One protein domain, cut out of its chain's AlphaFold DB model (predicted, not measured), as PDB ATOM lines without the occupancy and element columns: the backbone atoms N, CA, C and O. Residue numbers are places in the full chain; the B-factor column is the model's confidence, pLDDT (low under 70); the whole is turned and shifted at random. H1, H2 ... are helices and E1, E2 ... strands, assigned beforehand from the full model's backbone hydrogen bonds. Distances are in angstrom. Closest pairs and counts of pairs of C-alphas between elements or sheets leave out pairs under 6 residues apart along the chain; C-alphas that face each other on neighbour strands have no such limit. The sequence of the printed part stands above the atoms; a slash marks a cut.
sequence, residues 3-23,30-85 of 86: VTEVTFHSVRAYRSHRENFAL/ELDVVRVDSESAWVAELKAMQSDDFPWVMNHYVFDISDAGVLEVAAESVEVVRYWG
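What this domain is: This is residues 3 to 23 and 30 to 85 of the 86 residues of an uncharacterized protein of Propionibacteriaceae bacterium NML 160184 (UniProt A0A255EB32). The model is a small, uneven sandwich: a twisted sheet of four strands, E2, E5, E4 and E3, has a two-stranded ribbon of E1 and E6 over part of one face, and the short helix H1 over E5 and E4 on the other face. The loop of residues 48 to 54, of which 48 belongs to H1, sticks out at one end and adds to the length. The printed part has 77 residues, with one named helix and six named strands in the order E1 E2 E3 H1 E4 E5 E6, and its class is mostly strand. Both sheets are antiparallel, and the larger has the order E2, E5, E4, E3. The whole is elongated, spanning 45 by 27 by 20 A, and only just compact, close to loose, with a radius of gyration of the C-alphas of 13.3 A.

How they stand to each other: The larger sheet has E5, residues 69 to 75, and E4, residues 59 to 65, as its inner strands. They form a hairpin with a tight link, antiparallel at 158 degrees between their directions; N 61 and O 73 are 2.8 A apart and N 71 and O 63 are 2.9 A apart, within hydrogen-bond range. The edge strand E2, residues 13 to 16, is antiparallel to E5 at 177 degrees, with N 74 and O 13 within hydrogen-bond range at 2.8 A. The other edge strand, E3, residues 32 to 37, is antiparallel to E4 at 155 degrees, with N 60 and O 37 at 2.9 A. This sheet is only just strongly twisted, its C-alphas lying up to 4.1 A off their best plane. H1, residues 41 to 48, is on it at a height over the sheet of 9.8 A, over E5 and E4, and runs slantwise to the strands, at 43 degrees to E4 on the local plane. The closest C-alphas of H1 and E4 are those of Val 43 and His 60, 6.4 A apart. In H1 every O i to N i+4 pair is within hydrogen-bond range. The second sheet pairs E1, residues 3 to 9, with E6, residues 77 to 84, antiparallel at 164 degrees; N 5 and O 81 are 2.8 A apart, within hydrogen-bond range. The two sheets form a sandwich, two sheets face to face, the facing parts 11.3 A centre to centre, their best planes 13 degrees apart and their strands at 30 degrees. The closest C-alphas of E1 and E5 are those of His 9 and Ala 75, 6.1 A apart. E5 and E6 meet only through their link. H1 is apart from E1 and from E6.

Where its parts are: E1 begins at C-alpha 3, (130.802, -91.012, 212.154), and is 19.8 A long. E2 is 10.5 A and E3 14.9 A. H1 begins at C-alpha 41, (115.294, -101.612, 236.360), and measures 10.3 A. E4 is 18.8 A and E5 19.1 A. E6, the longest strand with 8 residues, measures 23.2 A and ends at C-alpha 84, (136.774, -88.786, 211.587).

The domain as a whole: The two C-alphas farthest apart are those of Asp 52 and Gly 85, 45.7 A. Residues 24 to 29 are not printed, and C-alphas 23 and 30 are 15.0 A apart across this cut, which falls in the link from E2 to E3. Of the links that are printed whole, H1 to E4, with 10 residues between them, is short, and the others are tight. The mean pLDDT of the printed part is 74.4; 24 residues are under 70, among them residues 18 to 23, 30 to 34 and 51 to 55.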
ATOM      1  N   VAL A   3     131.696 -89.852 212.151       62.41
ATOM      2  CA  VAL A   3     130.802 -91.012 212.154       62.41
ATOM      3  C   VAL A   3     131.159 -91.923 213.325       62.41
ATOM      4  O   VAL A   3     132.312 -92.317 213.468       62.41
ATOM      5  N   THR A   4     130.180 -92.302 214.145       68.12
ATOM      6  CA  THR A   4     130.366 -93.310 215.200       68.12
ATOM      7  C   THR A   4     129.664 -94.602 214.793       68.12
ATOM      8  O   THR A   4     128.455 -94.615 214.596       68.12
ATOM      9  N   GLU A   5     130.414 -95.690 214.649       72.88
ATOM     10  CA  GLU A   5     129.885 -97.039 214.454       72.88
ATOM     11  C   GLU A   5     129.828 -97.762 215.799       72.88
ATOM     12  O   GLU A   5     130.757 -97.684 216.604       72.88
ATOM     13  N   VAL A   6     128.719 -98.455 216.053       74.25
ATOM     14  CA  VAL A   6     128.470 -99.157 217.312       74.25
ATOM     15  C   VAL A   6     128.090-100.599 216.997       74.25
ATOM     16  O   VAL A   6     127.088-100.845 216.326       74.25
ATOM     17  N   THR A   7     128.871-101.554 217.499       78.50
ATOM     18  CA  THR A   7     128.590-102.989 217.382       78.50
ATOM     19  C   THR A   7     128.210-103.551 218.743       78.50
ATOM     20  O   THR A   7     128.948-103.405 219.711       78.50
ATOM     21  N   PHE A   8     127.062-104.221 218.829       78.38
ATOM     22  CA  PHE A   8     126.621-104.887 220.055       78.38
ATOM     23  C   PHE A   8     126.909-106.381 219.996       78.38
ATOM     24  O   PHE A   8     126.558-107.052 219.022       78.38
ATOM     25  N   HIS A   9     127.451-106.922 221.081       80.50
ATOM     26  CA  HIS A   9     127.665-108.355 221.222       80.50
ATOM     27  C   HIS A   9     126.587-108.961 222.122       80.50
ATOM     28  O   HIS A   9     126.262-108.430 223.186       80.50
ATOM     29  N   SER A  10     126.020-110.086 221.677       82.81
ATOM     30  CA  SER A  10     124.984-110.825 222.409       82.81
ATOM     31  C   SER A  10     123.741-109.982 222.759       82.81
ATOM     32  O   SER A  10     123.281-110.009 223.900       82.81
ATOM     33  N   VAL A  11     123.169-109.242 221.795       82.50
ATOM     34  CA  VAL A  11     121.911-108.490 222.007       82.50
ATOM     35  C   VAL A  11     120.791-109.442 222.430       82.50
ATOM     36  O   VAL A  11     120.537-110.454 221.772       82.50
ATOM     37  N   ARG A  12     120.112-109.112 223.531       82.25
ATOM     38  CA  ARG A  12     118.989-109.898 224.074       82.25
ATOM     39  C   ARG A  12     117.656-109.211 223.884       82.25
ATOM     40  O   ARG A  12     116.672-109.858 223.542       82.25
ATOM     41  N   ALA A  13     117.637-107.906 224.094       84.62
ATOM     42  CA  ALA A  13     116.460-107.091 223.907       84.62
ATOM     43  C   ALA A  13     116.882-105.700 223.461       84.62
ATOM     44  O   ALA A  13     117.979-105.225 223.750       84.62
ATOM     45  N   TYR A  14     115.974-105.039 222.771       85.38
ATOM     46  CA  TYR A  14     116.066-103.628 222.470       85.38
ATOM     47  C   TYR A  14     114.659-103.061 222.542       85.38
ATOM     48  O   TYR A  14     113.677-103.770 222.298       85.38
ATOM     49  N   ARG A  15     114.556-101.779 222.858       82.94
ATOM     50  CA  ARG A  15     113.309-101.043 222.702       82.94
ATOM     51  C   ARG A  15     113.607 -99.651 222.183       82.94
ATOM     52  O   ARG A  15     114.612 -99.038 222.533       82.94
ATOM     53  N   SER A  16     112.721 -99.183 221.321       79.81
ATOM     54  CA  SER A  16     112.706 -97.807 220.858       79.81
ATOM     55  C   SER A  16     111.450 -97.142 221.388       79.81
ATOM     56  O   SER A  16     110.382 -97.754 221.417       79.81
ATOM     57  N   HIS A  17     111.574 -95.878 221.773       75.00
ATOM     58  CA  HIS A  17     110.437 -95.057 222.197       75.00
ATOM     59  C   HIS A  17     109.677 -94.435 221.013       75.00
ATOM     60  O   HIS A  17     108.857 -93.542 221.207       75.00
ATOM     61  N   ARG A  18     109.922 -94.904 219.777       68.88
ATOM     62  CA  ARG A  18     109.173 -94.519 218.572       68.88
ATOM     63  C   ARG A  18     108.377 -95.681 217.984       68.88
ATOM     64  O   ARG A  18     108.880 -96.791 217.856       68.88
ATOM     65  N   GLU A  19     107.178 -95.369 217.491       56.38
ATOM     66  CA  GLU A  19     106.235 -96.332 216.896       56.38
ATOM     67  C   GLU A  19     106.717 -97.002 215.591       56.38
ATOM     68  O   GLU A  19     106.091 -97.953 215.144       56.38
ATOM     69  N   ASN A  20     107.826 -96.565 214.977       54.41
ATOM     70  CA  ASN A  20     108.286 -97.068 213.669       54.41
ATOM     71  C   ASN A  20     109.815 -97.223 213.568       54.41
ATOM     72  O   ASN A  20     110.418 -96.890 212.547       54.41
ATOM     73  N   PHE A  21     110.474 -97.695 214.626       57.69
ATOM     74  CA  PHE A  21     111.916 -97.946 214.580       57.69
ATOM     75  C   PHE A  21     112.218 -99.360 214.059       57.69
ATOM     76  O   PHE A  21     111.942-100.353 214.731       57.69
ATOM     77  N   ALA A  22     112.797 -99.462 212.858       56.47
ATOM     78  CA  ALA A  22     113.241-100.730 212.279       56.47
ATOM     79  C   ALA A  22     114.753-100.923 212.483       56.47
ATOM     80  O   ALA A  22     115.570-100.218 211.893       56.47
ATOM     81  N   LEU A  23     115.134-101.925 213.283       55.41
ATOM     82  CA  LEU A  23     116.536-102.214 213.614       55.41
ATOM     83  C   LEU A  23     117.408-102.692 212.451       55.41
ATOM     84  O   LEU A  23     118.632-102.678 212.568       55.41
ATOM     85  N   GLU A  30     125.318 -91.323 213.641       56.41
ATOM     86  CA  GLU A  30     126.060 -90.713 214.748       56.41
ATOM     87  C   GLU A  30     125.319 -91.051 216.052       56.41
ATOM     88  O   GLU A  30     124.332 -90.417 216.409       56.41
ATOM     89  N   LEU A  31     125.724 -92.149 216.693       61.94
ATOM     90  CA  LEU A  31     125.163 -92.622 217.946       61.94
ATOM     91  C   LEU A  31     126.052 -92.106 219.069       61.94
ATOM     92  O   LEU A  31     127.120 -92.663 219.337       61.94
ATOM     93  N   ASP A  32     125.602 -91.055 219.744       60.78
ATOM     94  CA  ASP A  32     126.198 -90.679 221.014       60.78
ATOM     95  C   ASP A  32     125.721 -91.671 222.081       60.78
ATOM     96  O   ASP A  32     124.529 -91.799 222.374       60.78
ATOM     97  N   VAL A  33     126.665 -92.425 222.656       62.38
ATOM     98  CA  VAL A  33     126.394 -93.237 223.849       62.38
ATOM     99  C   VAL A  33     126.093 -92.265 224.982       62.38
ATOM    100  O   VAL A  33     126.995 -91.619 225.513       62.38
ATOM    101  N   VAL A  34     124.824 -92.172 225.363       64.00
ATOM    102  CA  VAL A  34     124.383 -91.251 226.416       64.00
ATOM    103  C   VAL A  34     124.630 -91.859 227.784       64.00
ATOM    104  O   VAL A  34     124.994 -91.155 228.728       64.00
ATOM    105  N   ARG A  35     124.419 -93.175 227.917       71.81
ATOM    106  CA  ARG A  35     124.507 -93.850 229.211       71.81
ATOM    107  C   ARG A  35     124.754 -95.349 229.076       71.81
ATOM    108  O   ARG A  35     124.145 -96.014 228.242       71.81
ATOM    109  N   VAL A  36     125.590 -95.873 229.969       74.06
ATOM    110  CA  VAL A  36     125.725 -97.309 230.241       74.06
ATOM    111  C   VAL A  36     125.311 -97.551 231.690       74.06
ATOM    112  O   VAL A  36     125.798 -96.862 232.586       74.06
ATOM    113  N   ASP A  37     124.387 -98.480 231.918       75.12
ATOM    114  CA  ASP A  37     123.855 -98.797 233.246       75.12
ATOM    115  C   ASP A  37     123.775-100.321 233.448       75.12
ATOM    116  O   ASP A  37     122.985-101.019 232.812       75.12
ATOM    117  N   SER A  38     124.607-100.871 234.328       65.94
ATOM    118  CA  SER A  38     124.613-102.310 234.628       65.94
ATOM    119  C   SER A  38     123.447-102.752 235.528       65.94
ATOM    120  O   SER A  38     123.190-103.954 235.644       65.94
ATOM    121  N   GLU A  39     122.731-101.806 236.145       70.69
ATOM    122  CA  GLU A  39     121.705-102.046 237.174       70.69
ATOM    123  C   GLU A  39     120.347-101.413 236.837       70.69
ATOM    124  O   GLU A  39     119.508-101.198 237.713       70.69
ATOM    125  N   SER A  40     120.084-101.122 235.561       82.69
ATOM    126  CA  SER A  40     118.792-100.548 235.183       82.69
ATOM    127  C   SER A  40     117.622-101.466 235.563       82.69
ATOM    128  O   SER A  40     117.695-102.687 235.394       82.69
ATOM    129  N   ALA A  41     116.510-100.873 236.011       85.62
ATOM    130  CA  ALA A  41     115.294-101.612 236.360       85.62
ATOM    131  C   ALA A  41     114.800-102.497 235.202       85.62
ATOM    132  O   ALA A  41     114.388-103.628 235.423       85.62
ATOM    133  N   TRP A  42     114.935-102.025 233.961       86.50
ATOM    134  CA  TRP A  42     114.574-102.795 232.774       86.50
ATOM    135  C   TRP A  42     115.464-104.031 232.573       86.50
ATOM    136  O   TRP A  42     114.965-105.118 232.299       86.50
ATOM    137  N   VAL A  43     116.781-103.909 232.771       83.81
ATOM    138  CA  VAL A  43     117.683-105.075 232.747       83.81
ATOM    139  C   VAL A  43     117.385-106.027 233.906       83.81
ATOM    140  O   VAL A  43     117.472-107.239 233.721       83.81
ATOM    141  N   ALA A  44     117.007-105.518 235.081       84.62
ATOM    142  CA  ALA A  44     116.587-106.357 236.202       84.62
ATOM    143  C   ALA A  44     115.303-107.142 235.879       84.62
ATOM    144  O   ALA A  44     115.242-108.339 236.153       84.62
ATOM    145  N   GLU A  45     114.319-106.510 235.234       86.75
ATOM    146  CA  GLU A  45     113.110-107.175 234.731       86.75
ATOM    147  C   GLU A  45     113.450-108.260 233.701       86.75
ATOM    148  O   GLU A  45     112.978-109.389 233.822       86.75
ATOM    149  N   LEU A  46     114.316-107.956 232.728       84.56
ATOM    150  CA  LEU A  46     114.763-108.926 231.722       84.56
ATOM    151  C   LEU A  46     115.480-110.125 232.353       84.56
ATOM    152  O   LEU A  46     115.250-111.259 231.937       84.56
ATOM    153  N   LYS A  47     116.321-109.883 233.366       80.19
ATOM    154  CA  LYS A  47     116.987-110.942 234.140       80.19
ATOM    155  C   LYS A  47     115.974-111.782 234.927       80.19
ATOM    156  O   LYS A  47     116.091-112.999 234.945       80.19
ATOM    157  N   ALA A  48     114.963-111.153 235.532       84.50
ATOM    158  CA  ALA A  48     113.936-111.834 236.324       84.50
ATOM    159  C   ALA A  48     112.969-112.692 235.485       84.50
ATOM    160  O   ALA A  48     112.390-113.645 235.999       84.50
ATOM    161  N   MET A  49     112.782-112.368 234.202       81.56
ATOM    162  CA  MET A  49     111.948-113.150 233.278       81.56
ATOM    163  C   MET A  49     112.632-114.427 232.767       81.56
ATOM    164  O   MET A  49     112.026-115.175 231.995       81.56
ATOM    165  N   GLN A  50     113.882-114.684 233.156       71.94
ATOM    166  CA  GLN A  50     114.680-115.773 232.612       71.94
ATOM    167  C   GLN A  50     114.816-116.965 233.576       71.94
ATOM    168  O   GLN A  50     114.794-116.802 234.790       71.94
ATOM    169  N   SER A  51     114.980-118.172 233.018       63.03
ATOM    170  CA  SER A  51     115.313-119.395 233.768       63.03
ATOM    171  C   SER A  51     116.789-119.387 234.188       63.03
ATOM    172  O   SER A  51     117.645-119.087 233.353       63.03
ATOM    173  N   ASP A  52     117.076-119.766 235.439       65.19
ATOM    174  CA  ASP A  52     118.379-119.706 236.141       65.19
ATOM    175  C   ASP A  52     119.539-120.527 235.523       65.19
ATOM    176  O   ASP A  52     120.624-120.610 236.098       65.19
ATOM    177  N   ASP A  53     119.360-121.145 234.356       62.44
ATOM    178  CA  ASP A  53     120.308-122.135 233.829       62.44
ATOM    179  C   ASP A  53     121.630-121.544 233.301       62.44
ATOM    180  O   ASP A  53     122.591-122.288 233.109       62.44
ATOM    181  N   PHE A  54     121.729-120.226 233.075       57.56
ATOM    182  CA  PHE A  54     122.964-119.601 232.583       57.56
ATOM    183  C   PHE A  54     123.192-118.193 233.159       57.56
ATOM    184  O   PHE A  54     122.351-117.319 232.952       57.56
ATOM    185  N   PRO A  55     124.350-117.909 233.792       65.38
ATOM    186  CA  PRO A  55     124.677-116.562 234.240       65.38
ATOM    187  C   PRO A  55     124.920-115.658 233.030       65.38
ATOM    188  O   PRO A  55     125.872-115.841 232.272       65.38
ATOM    189  N   TRP A  56     124.037-114.683 232.830       71.00
ATOM    190  CA  TRP A  56     124.155-113.704 231.753       71.00
ATOM    191  C   TRP A  56     124.785-112.415 232.276       71.00
ATOM    192  O   TRP A  56     124.267-111.778 233.194       71.00
ATOM    193  N   VAL A  57     125.882-111.992 231.650       76.50
ATOM    194  CA  VAL A  57     126.375-110.619 231.787       76.50
ATOM    195  C   VAL A  57     125.553-109.758 230.831       76.50
ATOM    196  O   VAL A  57     125.529-110.005 229.630       76.50
ATOM    197  N   MET A  58     124.815-108.790 231.371       82.81
ATOM    198  CA  MET A  58     123.938-107.917 230.594       82.81
ATOM    199  C   MET A  58     124.039-106.494 231.119       82.81
ATOM    200  O   MET A  58     123.857-106.259 232.318       82.81
ATOM    201  N   ASN A  59     124.292-105.577 230.194       84.94
ATOM    202  CA  ASN A  59     124.394-104.146 230.399       84.94
ATOM    203  C   ASN A  59     123.264-103.441 229.651       84.94
ATOM    204  O   ASN A  59     122.840-103.876 228.576       84.94
ATOM    205  N   HIS A  60     122.790-102.340 230.223       87.81
ATOM    206  CA  HIS A  60     121.862-101.441 229.563       87.81
ATOM    207  C   HIS A  60     122.636-100.335 228.851       87.81
ATOM    208  O   HIS A  60     123.357 -99.570 229.493       87.81
ATOM    209  N   TYR A  61     122.458-100.224 227.542       85.62
ATOM    210  CA  TYR A  61     123.008 -99.152 226.727       85.62
ATOM    211  C   TYR A  61     121.884 -98.240 226.250       85.62
ATOM    212  O   TYR A  61     120.928 -98.712 225.637       85.62
ATOM    213  N   VAL A  62     122.010 -96.942 226.514       85.19
ATOM    214  CA  VAL A  62     121.052 -95.921 226.085       85.19
ATOM    215  C   VAL A  62     121.733 -94.987 225.095       85.19
ATOM    216  O   VAL A  62     122.758 -94.376 225.411       85.19
ATOM    217  N   PHE A  63     121.138 -94.865 223.915       79.62
ATOM    218  CA  PHE A  63     121.586 -93.992 222.837       79.62
ATOM    219  C   PHE A  63     120.510 -92.963 222.547       79.62
ATOM    220  O   PHE A  63     119.333 -93.313 222.439       79.62
ATOM    221  N   ASP A  64     120.925 -91.712 222.392       75.94
ATOM    222  CA  ASP A  64     120.086 -90.692 221.781       75.94
ATOM    223  C   ASP A  64     120.388 -90.689 220.287       75.94
ATOM    224  O   ASP A  64     121.541 -90.597 219.862       75.94
ATOM    225  N   ILE A  65     119.344 -90.883 219.498       74.50
ATOM    226  CA  ILE A  65     119.400 -90.836 218.051       74.50
ATOM    227  C   ILE A  65     118.657 -89.563 217.672       74.50
ATOM    228  O   ILE A  65     117.429 -89.577 217.640       74.50
ATOM    229  N   SER A  66     119.391 -88.486 217.384       70.00
ATOM    230  CA  SER A  66     118.895 -87.106 217.236       70.00
ATOM    231  C   SER A  66     117.460 -86.986 216.701       70.00
ATOM    232  O   SER A  66     116.580 -86.447 217.369       70.00
ATOM    233  N   ASP A  67     117.194 -87.551 215.518       66.88
ATOM    234  CA  ASP A  67     115.887 -87.466 214.852       66.88
ATOM    235  C   ASP A  67     114.996 -88.704 215.037       66.88
ATOM    236  O   ASP A  67     113.852 -88.718 214.566       66.88
ATOM    237  N   ALA A  68     115.494 -89.761 215.684       64.88
ATOM    238  CA  ALA A  68     114.798 -91.035 215.882       64.88
ATOM    239  C   ALA A  68     114.423 -91.331 217.347       64.88
ATOM    240  O   ALA A  68     113.649 -92.260 217.589       64.88
ATOM    241  N   GLY A  69     114.876 -90.506 218.294       76.19
ATOM    242  CA  GLY A  69     114.605 -90.631 219.723       76.19
ATOM    243  C   GLY A  69     115.575 -91.574 220.433       76.19
ATOM    244  O   GLY A  69     116.678 -91.833 219.967       76.19
ATOM    245  N   VAL A  70     115.150 -92.102 221.581       82.38
ATOM    246  CA  VAL A  70     116.002 -92.946 222.425       82.38
ATOM    247  C   VAL A  70     115.926 -94.411 221.997       82.38
ATOM    248  O   VAL A  70     114.836 -94.987 221.879       82.38
ATOM    249  N   LEU A  71     117.097 -95.017 221.815       82.88
ATOM    250  CA  LEU A  71     117.281 -96.455 221.656       82.88
ATOM    251  C   LEU A  71     117.896 -97.032 222.931       82.88
ATOM    252  O   LEU A  71     118.994 -96.656 223.336       82.88
ATOM    253  N   GLU A  72     117.195 -97.984 223.534       86.94
ATOM    254  CA  GLU A  72     117.686 -98.767 224.663       86.94
ATOM    255  C   GLU A  72     118.035-100.174 224.181       86.94
ATOM    256  O   GLU A  72     117.224-100.846 223.536       86.94
ATOM    257  N   VAL A  73     119.244-100.632 224.494       86.31
ATOM    258  CA  VAL A  73     119.765-101.942 224.095       86.31
ATOM    259  C   VAL A  73     120.255-102.686 225.327       86.31
ATOM    260  O   VAL A  73     121.076-102.179 226.087       86.31
ATOM    261  N   ALA A  74     119.770-103.909 225.508       87.88
ATOM    262  CA  ALA A  74     120.274-104.849 226.491       87.88
ATOM    263  C   ALA A  74     121.214-105.840 225.788       87.88
ATOM    264  O   ALA A  74     120.773-106.692 225.005       87.88
ATOM    265  N   ALA A  75     122.512-105.701 226.042       86.69
ATOM    266  CA  ALA A  75     123.568-106.488 225.408       86.69
ATOM    267  C   ALA A  75     124.667-106.840 226.418       86.69
ATOM    268  O   ALA A  75     124.750-106.247 227.494       86.69
ATOM    269  N   GLU A  76     125.507-107.815 226.088       85.75
ATOM    270  CA  GLU A  76     126.624-108.220 226.946       85.75
ATOM    271  C   GLU A  76     127.739-107.174 226.923       85.75
ATOM    272  O   GLU A  76     128.208-106.728 227.970       85.75
ATOM    273  N   SER A  77     128.120-106.738 225.726       82.56
ATOM    274  CA  SER A  77     129.128-105.708 225.516       82.56
ATOM    275  C   SER A  77     128.824-104.883 224.266       82.56
ATOM    276  O   SER A  77     127.971-105.239 223.444       82.56
ATOM    277  N   VAL A  78     129.527-103.760 224.135       80.44
ATOM    278  CA  VAL A  78     129.455-102.875 222.976       80.44
ATOM    279  C   VAL A  78     130.865-102.479 222.550       80.44
ATOM    280  O   VAL A  78     131.716-102.197 223.395       80.44
ATOM    281  N   GLU A  79     131.101-102.441 221.246       78.88
ATOM    282  CA  GLU A  79     132.287-101.864 220.626       78.88
ATOM    283  C   GLU A  79     131.890-100.566 219.920       78.88
ATOM    284  O   GLU A  79     130.911-100.535 219.175       78.88
ATOM    285  N   VAL A  80     132.629 -99.485 220.176       75.38
ATOM    286  CA  VAL A  80     132.372 -98.165 219.587       75.38
ATOM    287  C   VAL A  80     133.593 -97.744 218.781       75.38
ATOM    288  O   VAL A  80     134.663 -97.508 219.346       75.38
ATOM    289  N   VAL A  81     133.421 -97.610 217.471       71.56
ATOM    290  CA  VAL A  81     134.457 -97.174 216.533       71.56
ATOM    291  C   VAL A  81     134.120 -95.766 216.060       71.56
ATOM    292  O   VAL A  81     133.083 -95.533 215.445       71.56
ATOM    293  N   ARG A  82     134.987 -94.794 216.358       70.50
ATOM    294  CA  ARG A  82     134.829 -93.407 215.897       70.50
ATOM    295  C   ARG A  82     135.669 -93.169 214.649       70.50
ATOM    296  O   ARG A  82     136.892 -93.286 214.696       70.50
ATOM    297  N   TYR A  83     135.017 -92.771 213.568       60.78
ATOM    298  CA  TYR A  83     135.630 -92.337 212.323       60.78
ATOM    299  C   TYR A  83     135.579 -90.813 212.228       60.78
ATOM    300  O   TYR A  83     134.521 -90.195 212.337       60.78
ATOM    301  N   TRP A  84     136.720 -90.192 211.966       62.16
ATOM    302  CA  TRP A  84     136.774 -88.786 211.587       62.16
ATOM    303  C   TRP A  84     136.727 -88.734 210.063       62.16
ATOM    304  O   TRP A  84     137.676 -89.162 209.414       62.16
ATOM    305  N   GLY A  85     135.602 -88.298 209.490       59.12
ATOM    306  CA  GLY A  85     135.531 -88.055 208.051       59.12
ATOM    307  C   GLY A  85     136.407 -86.859 207.690       59.12
ATOM    308  O   GLY A  85     136.196 -85.786 208.265       59.12
TER     309      GLY A  85